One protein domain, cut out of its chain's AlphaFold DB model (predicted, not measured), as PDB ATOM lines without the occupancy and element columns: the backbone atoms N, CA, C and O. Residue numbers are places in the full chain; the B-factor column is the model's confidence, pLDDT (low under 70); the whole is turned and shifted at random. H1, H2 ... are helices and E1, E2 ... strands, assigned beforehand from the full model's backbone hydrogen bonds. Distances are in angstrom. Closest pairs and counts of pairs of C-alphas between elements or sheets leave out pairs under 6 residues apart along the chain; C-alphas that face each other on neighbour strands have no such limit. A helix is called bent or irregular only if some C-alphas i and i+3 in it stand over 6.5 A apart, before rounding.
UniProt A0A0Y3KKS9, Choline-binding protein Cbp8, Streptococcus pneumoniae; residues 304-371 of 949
ATOM      1  N   ASN A 304     -34.495  -7.315  -4.246       83.75
ATOM      2  CA  ASN A 304     -35.203  -7.006  -5.495       83.75
ATOM      3  C   ASN A 304     -34.596  -5.761  -6.184       83.75
ATOM      4  O   ASN A 304     -35.127  -4.656  -6.032       83.75
ATOM      5  N   PRO A 305     -33.445  -5.884  -6.871       86.62
ATOM      6  CA  PRO A 305     -32.807  -4.756  -7.547       86.62
ATOM      7  C   PRO A 305     -33.619  -4.245  -8.750       86.62
ATOM      8  O   PRO A 305     -34.406  -4.966  -9.368       86.62
ATOM      9  N   ARG A 306     -33.375  -2.978  -9.111       89.56
ATOM     10  CA  ARG A 306     -33.782  -2.407 -10.402       89.56
ATOM     11  C   ARG A 306     -32.592  -2.394 -11.359       89.56
ATOM     12  O   ARG A 306     -31.476  -2.091 -10.945       89.56
ATOM     13  N   PHE A 307     -32.859  -2.658 -12.630       91.50
ATOM     14  CA  PHE A 307     -31.888  -2.727 -13.717       91.50
ATOM     15  C   PHE A 307     -32.161  -1.637 -14.744       91.50
ATOM     16  O   PHE A 307     -33.316  -1.387 -15.088       91.50
ATOM     17  N   THR A 308     -31.106  -1.013 -15.260       93.19
ATOM     18  CA  THR A 308     -31.207  -0.012 -16.328       93.19
ATOM     19  C   THR A 308     -30.936  -0.681 -17.669       93.19
ATOM     20  O   THR A 308     -29.790  -1.006 -17.972       93.19
ATOM     21  N   ILE A 309     -31.980  -0.881 -18.472       90.62
ATOM     22  CA  ILE A 309     -31.877  -1.387 -19.842       90.62
ATOM     23  C   ILE A 309     -31.052  -0.382 -20.675       90.62
ATOM     24  O   ILE A 309     -31.362   0.820 -20.653       90.62
ATOM     25  N   PRO A 310     -30.031  -0.838 -21.428       89.81
ATOM     26  CA  PRO A 310     -29.298  -0.011 -22.382       89.81
ATOM     27  C   PRO A 310     -30.238   0.711 -23.357       89.81
ATOM     28  O   PRO A 310     -31.206   0.131 -23.846       89.81
ATOM     29  N   SER A 311     -29.979   1.988 -23.651       87.19
ATOM     30  CA  SER A 311     -30.920   2.823 -24.415       87.19
ATOM     31  C   SER A 311     -31.186   2.318 -25.838       87.19
ATOM     32  O   SER A 311     -32.289   2.503 -26.343       87.19
ATOM     33  N   ASN A 312     -30.218   1.648 -26.472       84.69
ATOM     34  CA  ASN A 312     -30.394   0.970 -27.763       84.69
ATOM     35  C   ASN A 312     -31.433  -0.158 -27.678       84.69
ATOM     36  O   ASN A 312     -32.320  -0.232 -28.522       84.69
ATOM     37  N   LEU A 313     -31.358  -0.984 -26.630       89.00
ATOM     38  CA  LEU A 313     -32.289  -2.084 -26.391       89.00
ATOM     39  C   LEU A 313     -33.676  -1.556 -25.987       89.00
ATOM     40  O   LEU A 313     -34.685  -1.976 -26.546       89.00
ATOM     41  N   TYR A 314     -33.733  -0.575 -25.080       89.38
ATOM     42  CA  TYR A 314     -34.994   0.023 -24.629       89.38
ATOM     43  C   TYR A 314     -35.788   0.671 -25.773       89.38
ATOM     44  O   TYR A 314     -36.989   0.441 -25.905       89.38
ATOM     45  N   ASN A 315     -35.114   1.442 -26.634       88.25
ATOM     46  CA  ASN A 315     -35.748   2.107 -27.775       88.25
ATOM     47  C   ASN A 315     -36.180   1.129 -28.885       88.25
ATOM     48  O   ASN A 315     -36.908   1.529 -29.792       88.25
ATOM     49  N   GLY A 316     -35.748  -0.136 -28.833       84.31
ATOM     50  CA  GLY A 316     -36.169  -1.183 -29.764       84.31
ATOM     51  C   GLY A 316     -37.550  -1.786 -29.463       84.31
ATOM     52  O   GLY A 316     -38.094  -2.501 -30.311       84.31
ATOM     53  N   PHE A 317     -38.130  -1.515 -28.287       89.25
ATOM     54  CA  PHE A 317     -39.489  -1.936 -27.938       89.25
ATOM     55  C   PHE A 317     -40.537  -0.945 -28.455       89.25
ATOM     56  O   PHE A 317     -40.381   0.269 -28.339       89.25
ATOM     57  N   SER A 318     -41.664  -1.455 -28.960       87.94
ATOM     58  CA  SER A 318     -42.811  -0.598 -29.267       87.94
ATOM     59  C   SER A 318     -43.494  -0.104 -27.985       87.94
ATOM     60  O   SER A 318     -43.463  -0.766 -26.944       87.94
ATOM     61  N   ALA A 319     -44.172   1.045 -28.070       85.56
ATOM     62  CA  ALA A 319     -44.890   1.628 -26.936       85.56
ATOM     63  C   ALA A 319     -45.939   0.670 -26.328       85.56
ATOM     64  O   ALA A 319     -46.110   0.646 -25.112       85.56
ATOM     65  N   ASP A 320     -46.585  -0.170 -27.146       86.75
ATOM     66  CA  ASP A 320     -47.540  -1.183 -26.675       86.75
ATOM     67  C   ASP A 320     -46.862  -2.341 -25.924       86.75
ATOM     68  O   ASP A 320     -47.412  -2.847 -24.942       86.75
ATOM     69  N   VAL A 321     -45.650  -2.745 -26.327       88.81
ATOM     70  CA  VAL A 321     -44.848  -3.748 -25.600       88.81
ATOM     71  C   VAL A 321     -44.412  -3.192 -24.244       88.81
ATOM     72  O   VAL A 321     -44.647  -3.834 -23.221       88.81
ATOM     73  N   LEU A 322     -43.883  -1.963 -24.206       88.94
ATOM     74  CA  LEU A 322     -43.526  -1.282 -22.954       88.94
ATOM     75  C   LEU A 322     -44.743  -1.151 -22.021       88.94
ATOM     76  O   LEU A 322     -44.691  -1.553 -20.857       88.94
ATOM     77  N   LYS A 323     -45.880  -0.677 -22.545       88.00
ATOM     78  CA  LYS A 323     -47.123  -0.497 -21.783       88.00
ATOM     79  C   LYS A 323     -47.695  -1.817 -21.262       88.00
ATOM     80  O   LYS A 323     -48.078  -1.880 -20.096       88.00
ATOM     81  N   SER A 324     -47.737  -2.870 -22.080       84.69
ATOM     82  CA  SER A 324     -48.240  -4.192 -21.662       84.69
ATOM     83  C   SER A 324     -47.333  -4.880 -20.637       84.69
ATOM     84  O   SER A 324     -47.830  -5.583 -19.754       84.69
ATOM     85  N   ALA A 325     -46.026  -4.608 -20.668       83.25
ATOM     86  CA  ALA A 325     -45.100  -5.032 -19.624       83.25
ATOM     87  C   ALA A 325     -45.176  -4.190 -18.333       83.25
ATOM     88  O   ALA A 325     -44.602  -4.575 -17.313       83.25
ATOM     89  N   GLY A 326     -45.904  -3.068 -18.345       85.19
ATOM     90  CA  GLY A 326     -45.978  -2.130 -17.223       85.19
ATOM     91  C   GLY A 326     -44.689  -1.326 -17.038       85.19
ATOM     92  O   GLY A 326     -44.297  -1.059 -15.903       85.19
ATOM     93  N   VAL A 327     -44.007  -0.987 -18.133       89.06
ATOM     94  CA  VAL A 327     -42.714  -0.291 -18.157       89.06
ATOM     95  C   VAL A 327     -42.885   1.122 -18.719       89.06
ATOM     96  O   VAL A 327     -43.412   1.307 -19.812       89.06
ATOM     97  N   SER A 328     -42.435   2.123 -17.958       85.69
ATOM     98  CA  SER A 328     -42.540   3.555 -18.290       85.69
ATOM     99  C   SER A 328     -41.191   4.269 -18.449       85.69
ATOM    100  O   SER A 328     -41.152   5.422 -18.873       85.69
ATOM    101  N   SER A 329     -40.085   3.604 -18.113       88.56
ATOM    102  CA  SER A 329     -38.714   4.085 -18.298       88.56
ATOM    103  C   SER A 329     -37.779   2.898 -18.518       88.56
ATOM    104  O   SER A 329     -38.158   1.750 -18.282       88.56
ATOM    105  N   ASN A 330     -36.532   3.155 -18.911       87.38
ATOM    106  CA  ASN A 330     -35.539   2.095 -19.068       87.38
ATOM    107  C   ASN A 330     -35.042   1.499 -17.737       87.38
ATOM    108  O   ASN A 330     -34.207   0.604 -17.773       87.38
ATOM    109  N   VAL A 331     -35.542   1.942 -16.576       90.94
ATOM    110  CA  VAL A 331     -35.187   1.379 -15.262       90.94
ATOM    111  C   VAL A 331     -36.315   0.480 -14.753       90.94
ATOM    112  O   VAL A 331     -37.370   0.962 -14.337       90.94
ATOM    113  N   VAL A 332     -36.082  -0.829 -14.712       89.94
ATOM    114  CA  VAL A 332     -37.099  -1.883 -14.521       89.94
ATOM    115  C   VAL A 332     -36.747  -2.841 -13.380       89.94
ATOM    116  O   VAL A 332     -35.579  -3.033 -13.067       89.94
ATOM    117  N   THR A 333     -37.739  -3.463 -12.739       90.44
ATOM    118  CA  THR A 333     -37.502  -4.631 -11.864       90.44
ATOM    119  C   THR A 333     -37.275  -5.896 -12.692       90.44
ATOM    120  O   THR A 333     -37.614  -5.946 -13.877       90.44
ATOM    121  N   PHE A 334     -36.785  -6.966 -12.063       91.31
ATOM    122  CA  PHE A 334     -36.688  -8.264 -12.737       91.31
ATOM    123  C   PHE A 334     -38.056  -8.787 -13.219       91.31
ATOM    124  O   PHE A 334     -38.188  -9.241 -14.351       91.31
ATOM    125  N   GLY A 335     -39.118  -8.622 -12.419       88.94
ATOM    126  CA  GLY A 335     -40.482  -8.975 -12.836       88.94
ATOM    127  C   GLY A 335     -40.988  -8.188 -14.056       88.94
ATOM    128  O   GLY A 335     -41.721  -8.738 -14.878       88.94
ATOM    129  N   GLN A 336     -40.559  -6.931 -14.219       90.94
ATOM    130  CA  GLN A 336     -40.829  -6.125 -15.414       90.94
ATOM    131  C   GLN A 336     -40.005  -6.595 -16.631       90.94
ATOM    132  O   GLN A 336     -40.550  -6.650 -17.733       90.94
ATOM    133  N   LEU A 337     -38.741  -7.005 -16.447       90.31
ATOM    134  CA  LEU A 337     -37.920  -7.599 -17.519       90.31
ATOM    135  C   LEU A 337     -38.558  -8.866 -18.100       90.31
ATOM    136  O   LEU A 337     -38.696  -8.969 -19.316       90.31
ATOM    137  N   LEU A 338     -39.031  -9.784 -17.251       89.56
ATOM    138  CA  LEU A 338     -39.689 -11.012 -17.719       89.56
ATOM    139  C   LEU A 338     -40.986 -10.732 -18.495       89.56
ATOM    140  O   LEU A 338     -41.346 -11.469 -19.415       89.56
ATOM    141  N   LYS A 339     -41.703  -9.652 -18.157       89.12
ATOM    142  CA  LYS A 339     -42.855  -9.212 -18.952       89.12
ATOM    143  C   LYS A 339     -42.442  -8.646 -20.310       89.12
ATOM    144  O   LYS A 339     -43.124  -8.942 -21.289       89.12
ATOM    145  N   LEU A 340     -41.355  -7.871 -20.384       89.69
ATOM    146  CA  LEU A 340     -40.811  -7.389 -21.659       89.69
ATOM    147  C   LEU A 340     -40.380  -8.557 -22.550       89.69
ATOM    148  O   LEU A 340     -40.763  -8.582 -23.715       89.69
ATOM    149  N   GLU A 341     -39.677  -9.553 -22.002       87.38
ATOM    150  CA  GLU A 341     -39.273 -10.764 -22.732       87.38
ATOM    151  C   GLU A 341     -40.478 -11.470 -23.363       87.38
ATOM    152  O   GLU A 341     -40.485 -11.774 -24.556       87.38
ATOM    153  N   LYS A 342     -41.535 -11.667 -22.567       85.75
ATOM    154  CA  LYS A 342     -42.765 -12.356 -22.972       85.75
ATOM    155  C   LYS A 342     -43.616 -11.564 -23.969       85.75
ATOM    156  O   LYS A 342     -44.338 -12.167 -24.762       85.75
ATOM    157  N   ALA A 343     -43.577 -10.234 -23.906       85.88
ATOM    158  CA  ALA A 343     -44.322  -9.351 -24.803       85.88
ATOM    159  C   ALA A 343     -43.565  -9.046 -26.108       85.88
ATOM    160  O   ALA A 343     -44.197  -8.735 -27.123       85.88
ATOM    161  N   ASN A 344     -42.231  -9.136 -26.108       83.00
ATOM    162  CA  ASN A 344     -41.412  -8.800 -27.263       83.00
ATOM    163  C   ASN A 344     -41.583  -9.807 -28.416       83.00
ATOM    164  O   ASN A 344     -41.393 -11.011 -28.260       83.00
ATOM    165  N   LYS A 345     -41.878  -9.281 -29.609       81.25
ATOM    166  CA  LYS A 345     -41.875 -10.024 -30.883       81.25
ATOM    167  C   LYS A 345     -40.827  -9.505 -31.871       81.25
ATOM    168  O   LYS A 345     -40.752  -9.996 -32.995       81.25
ATOM    169  N   ASN A 346     -40.045  -8.496 -31.485       83.00
ATOM    170  CA  ASN A 346     -38.964  -7.979 -32.303       83.00
ATOM    171  C   ASN A 346     -37.720  -8.863 -32.137       83.00
ATOM    172  O   ASN A 346     -36.978  -8.745 -31.158       83.00
ATOM    173  N   ASN A 347     -37.494  -9.737 -33.119       81.25
ATOM    174  CA  ASN A 347     -36.335 -10.627 -33.152       81.25
ATOM    175  C   ASN A 347     -35.001  -9.866 -33.228       81.25
ATOM    176  O   ASN A 347     -34.002 -10.400 -32.765       81.25
ATOM    177  N   SER A 348     -34.961  -8.630 -33.753       82.50
ATOM    178  CA  SER A 348     -33.699  -7.887 -33.926       82.50
ATOM    179  C   SER A 348     -33.061  -7.414 -32.616       82.50
ATOM    180  O   SER A 348     -31.947  -6.909 -32.650       82.50
ATOM    181  N   ILE A 349     -33.783  -7.512 -31.497       85.44
ATOM    182  CA  ILE A 349     -33.320  -7.144 -30.150       85.44
ATOM    183  C   ILE A 349     -33.505  -8.286 -29.142       85.44
ATOM    184  O   ILE A 349     -33.364  -8.075 -27.939       85.44
ATOM    185  N   LYS A 350     -33.920  -9.480 -29.596       82.75
ATOM    186  CA  LYS A 350     -34.254 -10.567 -28.668       82.75
ATOM    187  C   LYS A 350     -33.009 -11.104 -27.970       82.75
ATOM    188  O   LYS A 350     -33.055 -11.282 -26.760       82.75
ATOM    189  N   ASP A 351     -31.926 -11.325 -28.704       84.50
ATOM    190  CA  ASP A 351     -30.710 -11.897 -28.122       84.50
ATOM    191  C   ASP A 351     -30.068 -10.919 -27.114       84.50
ATOM    192  O   ASP A 351     -29.730 -11.328 -26.007       84.50
ATOM    193  N   ASP A 352     -30.054  -9.614 -27.424       86.50
ATOM    194  CA  ASP A 352     -29.654  -8.540 -26.494       86.50
ATOM    195  C   ASP A 352     -30.508  -8.513 -25.206       86.50
ATOM    196  O   ASP A 352     -30.004  -8.223 -24.119       86.50
ATOM    197  N   LEU A 353     -31.814  -8.799 -25.306       86.88
ATOM    198  CA  LEU A 353     -32.711  -8.868 -24.148       86.88
ATOM    199  C   LEU A 353     -32.482 -10.129 -23.311       86.88
ATOM    200  O   LEU A 353     -32.441 -10.036 -22.084       86.88
ATOM    201  N   ASP A 354     -32.343 -11.286 -23.959       85.25
ATOM    202  CA  ASP A 354     -32.104 -12.570 -23.296       85.25
ATOM    203  C   ASP A 354     -30.755 -12.523 -22.528       85.25
ATOM    204  O   ASP A 354     -30.691 -12.951 -21.372       85.25
ATOM    205  N   ASP A 355     -29.709 -11.910 -23.103       86.44
ATOM    206  CA  ASP A 355     -28.399 -11.701 -22.455       86.44
ATOM    207  C   ASP A 355     -28.450 -10.686 -21.293       86.44
ATOM    208  O   ASP A 355     -27.889 -10.912 -20.213       86.44
ATOM    209  N   PHE A 356     -29.210  -9.593 -21.446       90.44
ATOM    210  CA  PHE A 356     -29.427  -8.635 -20.356       90.44
ATOM    211  C   PHE A 356     -30.196  -9.254 -19.178       90.44
ATOM    212  O   PHE A 356     -29.896  -8.972 -18.011       90.44
ATOM    213  N   ILE A 357     -31.170 -10.128 -19.456       88.25
ATOM    214  CA  ILE A 357     -31.895 -10.894 -18.434       88.25
ATOM    215  C   ILE A 357     -30.943 -11.852 -17.719       88.25
ATOM    216  O   ILE A 357     -30.913 -11.841 -16.489       88.25
ATOM    217  N   LEU A 358     -30.115 -12.609 -18.446       88.19
ATOM    218  CA  LEU A 358     -29.115 -13.505 -17.850       88.19
ATOM    219  C   LEU A 358     -28.127 -12.748 -16.944       88.19
ATOM    220  O   LEU A 358     -27.852 -13.178 -15.821       88.19
ATOM    221  N   THR A 359     -27.661 -11.576 -17.379       88.50
ATOM    222  CA  THR A 359     -26.801 -10.693 -16.574       88.50
ATOM    223  C   THR A 359     -27.518 -10.190 -15.311       88.50
ATOM    224  O   THR A 359     -26.934 -10.169 -14.224       88.50
ATOM    225  N   SER A 360     -28.805  -9.846 -15.420       90.56
ATOM    226  CA  SER A 360     -29.636  -9.420 -14.282       90.56
ATOM    227  C   SER A 360     -29.857 -10.548 -13.263       90.56
ATOM    228  O   SER A 360     -29.798 -10.311 -12.056       90.56
ATOM    229  N   VAL A 361     -30.053 -11.789 -13.727       89.44
ATOM    230  CA  VAL A 361     -30.152 -12.989 -12.875       89.44
ATOM    231  C   VAL A 361     -28.871 -13.201 -12.072       89.44
ATOM    232  O   VAL A 361     -28.928 -13.398 -10.855       89.44
ATOM    233  N   ALA A 362     -27.713 -13.125 -12.736       88.19
ATOM    234  CA  ALA A 362     -26.415 -13.328 -12.097       88.19
ATOM    235  C   ALA A 362     -26.160 -12.321 -10.958       88.19
ATOM    236  O   ALA A 362     -25.634 -12.700  -9.909       88.19
ATOM    237  N   ASP A 363     -26.578 -11.062 -11.121       88.94
ATOM    238  CA  ASP A 363     -26.472 -10.028 -10.084       88.94
ATOM    239  C   ASP A 363     -27.371 -10.307  -8.864       88.94
ATOM    240  O   ASP A 363     -26.905 -10.188  -7.725       88.94
ATOM    241  N   ILE A 364     -28.624 -10.735  -9.075       89.25
ATOM    242  CA  ILE A 364     -29.546 -11.101  -7.981       89.25
ATOM    243  C   ILE A 364     -28.955 -12.246  -7.167       89.25
ATOM    244  O   ILE A 364     -28.796 -12.119  -5.956       89.25
ATOM    245  N   VAL A 365     -28.589 -13.347  -7.826       86.94
ATOM    246  CA  VAL A 365     -28.094 -14.554  -7.150       86.94
ATOM    247  C   VAL A 365     -26.796 -14.262  -6.399       86.94
ATOM    248  O   VAL A 365     -26.675 -14.612  -5.225       86.94
ATOM    249  N   LYS A 366     -25.858 -13.525  -7.009       88.19
ATOM    250  CA  LYS A 366     -24.612 -13.107  -6.347       88.19
ATOM    251  C   LYS A 366     -24.867 -12.296  -5.072       88.19
ATOM    252  O   LYS A 366     -24.180 -12.511  -4.075       88.19
ATOM    253  N   LYS A 367     -25.838 -11.375  -5.089       87.38
ATOM    254  CA  LYS A 367     -26.202 -10.557  -3.918       87.38
ATOM    255  C   LYS A 367     -26.950 -11.359  -2.855       87.38
ATOM    256  O   LYS A 367     -26.680 -11.169  -1.674       87.38
ATOM    257  N   SER A 368     -27.842 -12.263  -3.254       87.94
ATOM    258  CA  SER A 368     -28.567 -13.150  -2.335       87.94
ATOM    259  C   SER A 368     -27.622 -14.103  -1.600       87.94
ATOM    260  O   SER A 368     -27.729 -14.236  -0.385       87.94
ATOM    261  N   ASN A 369     -26.637 -14.693  -2.292       86.00
ATOM    262  CA  ASN A 369     -25.701 -15.657  -1.696       86.00
ATOM    263  C   ASN A 369     -24.887 -15.064  -0.531       86.00
ATOM    264  O   ASN A 369     -24.637 -15.755   0.449       86.00
ATOM    265  N   ALA A 370     -24.512 -13.782  -0.604       80.88
ATOM    266  CA  ALA A 370     -23.802 -13.085   0.475       80.88
ATOM    267  C   ALA A 370     -24.678 -12.791   1.714       80.88
ATOM    268  O   ALA A 370     -24.167 -12.388   2.756       80.88
ATOM    269  N   ASN A 371     -25.995 -12.973   1.590       84.56
ATOM    270  CA  ASN A 371     -27.010 -12.568   2.557       84.56
ATOM    271  C   ASN A 371     -27.768 -13.752   3.186       84.56
ATOM    272  O   ASN A 371     -28.722 -13.531   3.936       84.56
TER     273      ASN A 371
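What this domain is: This is residues 304 to 371 of the 949 residues of the protein "Choline-binding protein Cbp8" of Streptococcus pneumoniae (UniProt A0A0Y3KKS9). A small two-stranded antiparallel sheet, E1 and E2, sits beside a helical hairpin of H3 and the long H4; H2 packs on H3. The printed part has 68 residues, with four named helices and two named strands in the order E1 H1 H2 E2 H3 H4 along the chain; the class is mostly helix, with helices holding 44 and strands 6 of the 50 residues in named elements, and the whole is compact with a radius of gyration of the C-alphas of 11.9 A, its outline elongated, spanning 37 by 21 by 19 A.

Where its parts are: E1, residues 306 to 308, begins at C-alpha (-33.782, -2.407, -10.402); E2 is 331 to 333. H3, 334 to 343, is 14.3 A long; H4, 347 to 369, is 33.6 A, ending at C-alpha (-25.701, -15.657, -1.696), and irregular: C-alphas 348 and 351 are 7.7 A apart. H1 is 311 to 314, H2 319 to 325.

How they stand to each other: N 307 and O 332 of E1 and E2 are 2.8 A apart, within hydrogen-bond range. H3 touches H4's residues 350 to 360 alone, closest C-alphas Leu 337 and Ile 357, 6.9 A, at a shallow tilt of 21 degrees, opposite ways. H2 touches H3, closest C-alphas Ala 325 and Lys 339, 4.8 A, at a steep 55 degrees, opposite ways. H1 only just touches H4's residues 349 to 353 alone, with 3 pairs of C-alphas within 8 A, closest Leu 313 and Ile 349, 6.4 A. Every O i to N i+4 pair is within range in H2 and H3, 17 of 19 in H4; H1 is too short for one.

The domain as a whole: C-alphas 320 and 370 are farthest apart, 38.0 A. The printed part has no cut, its links are tight, and no printed residue is under 70 in pLDDT.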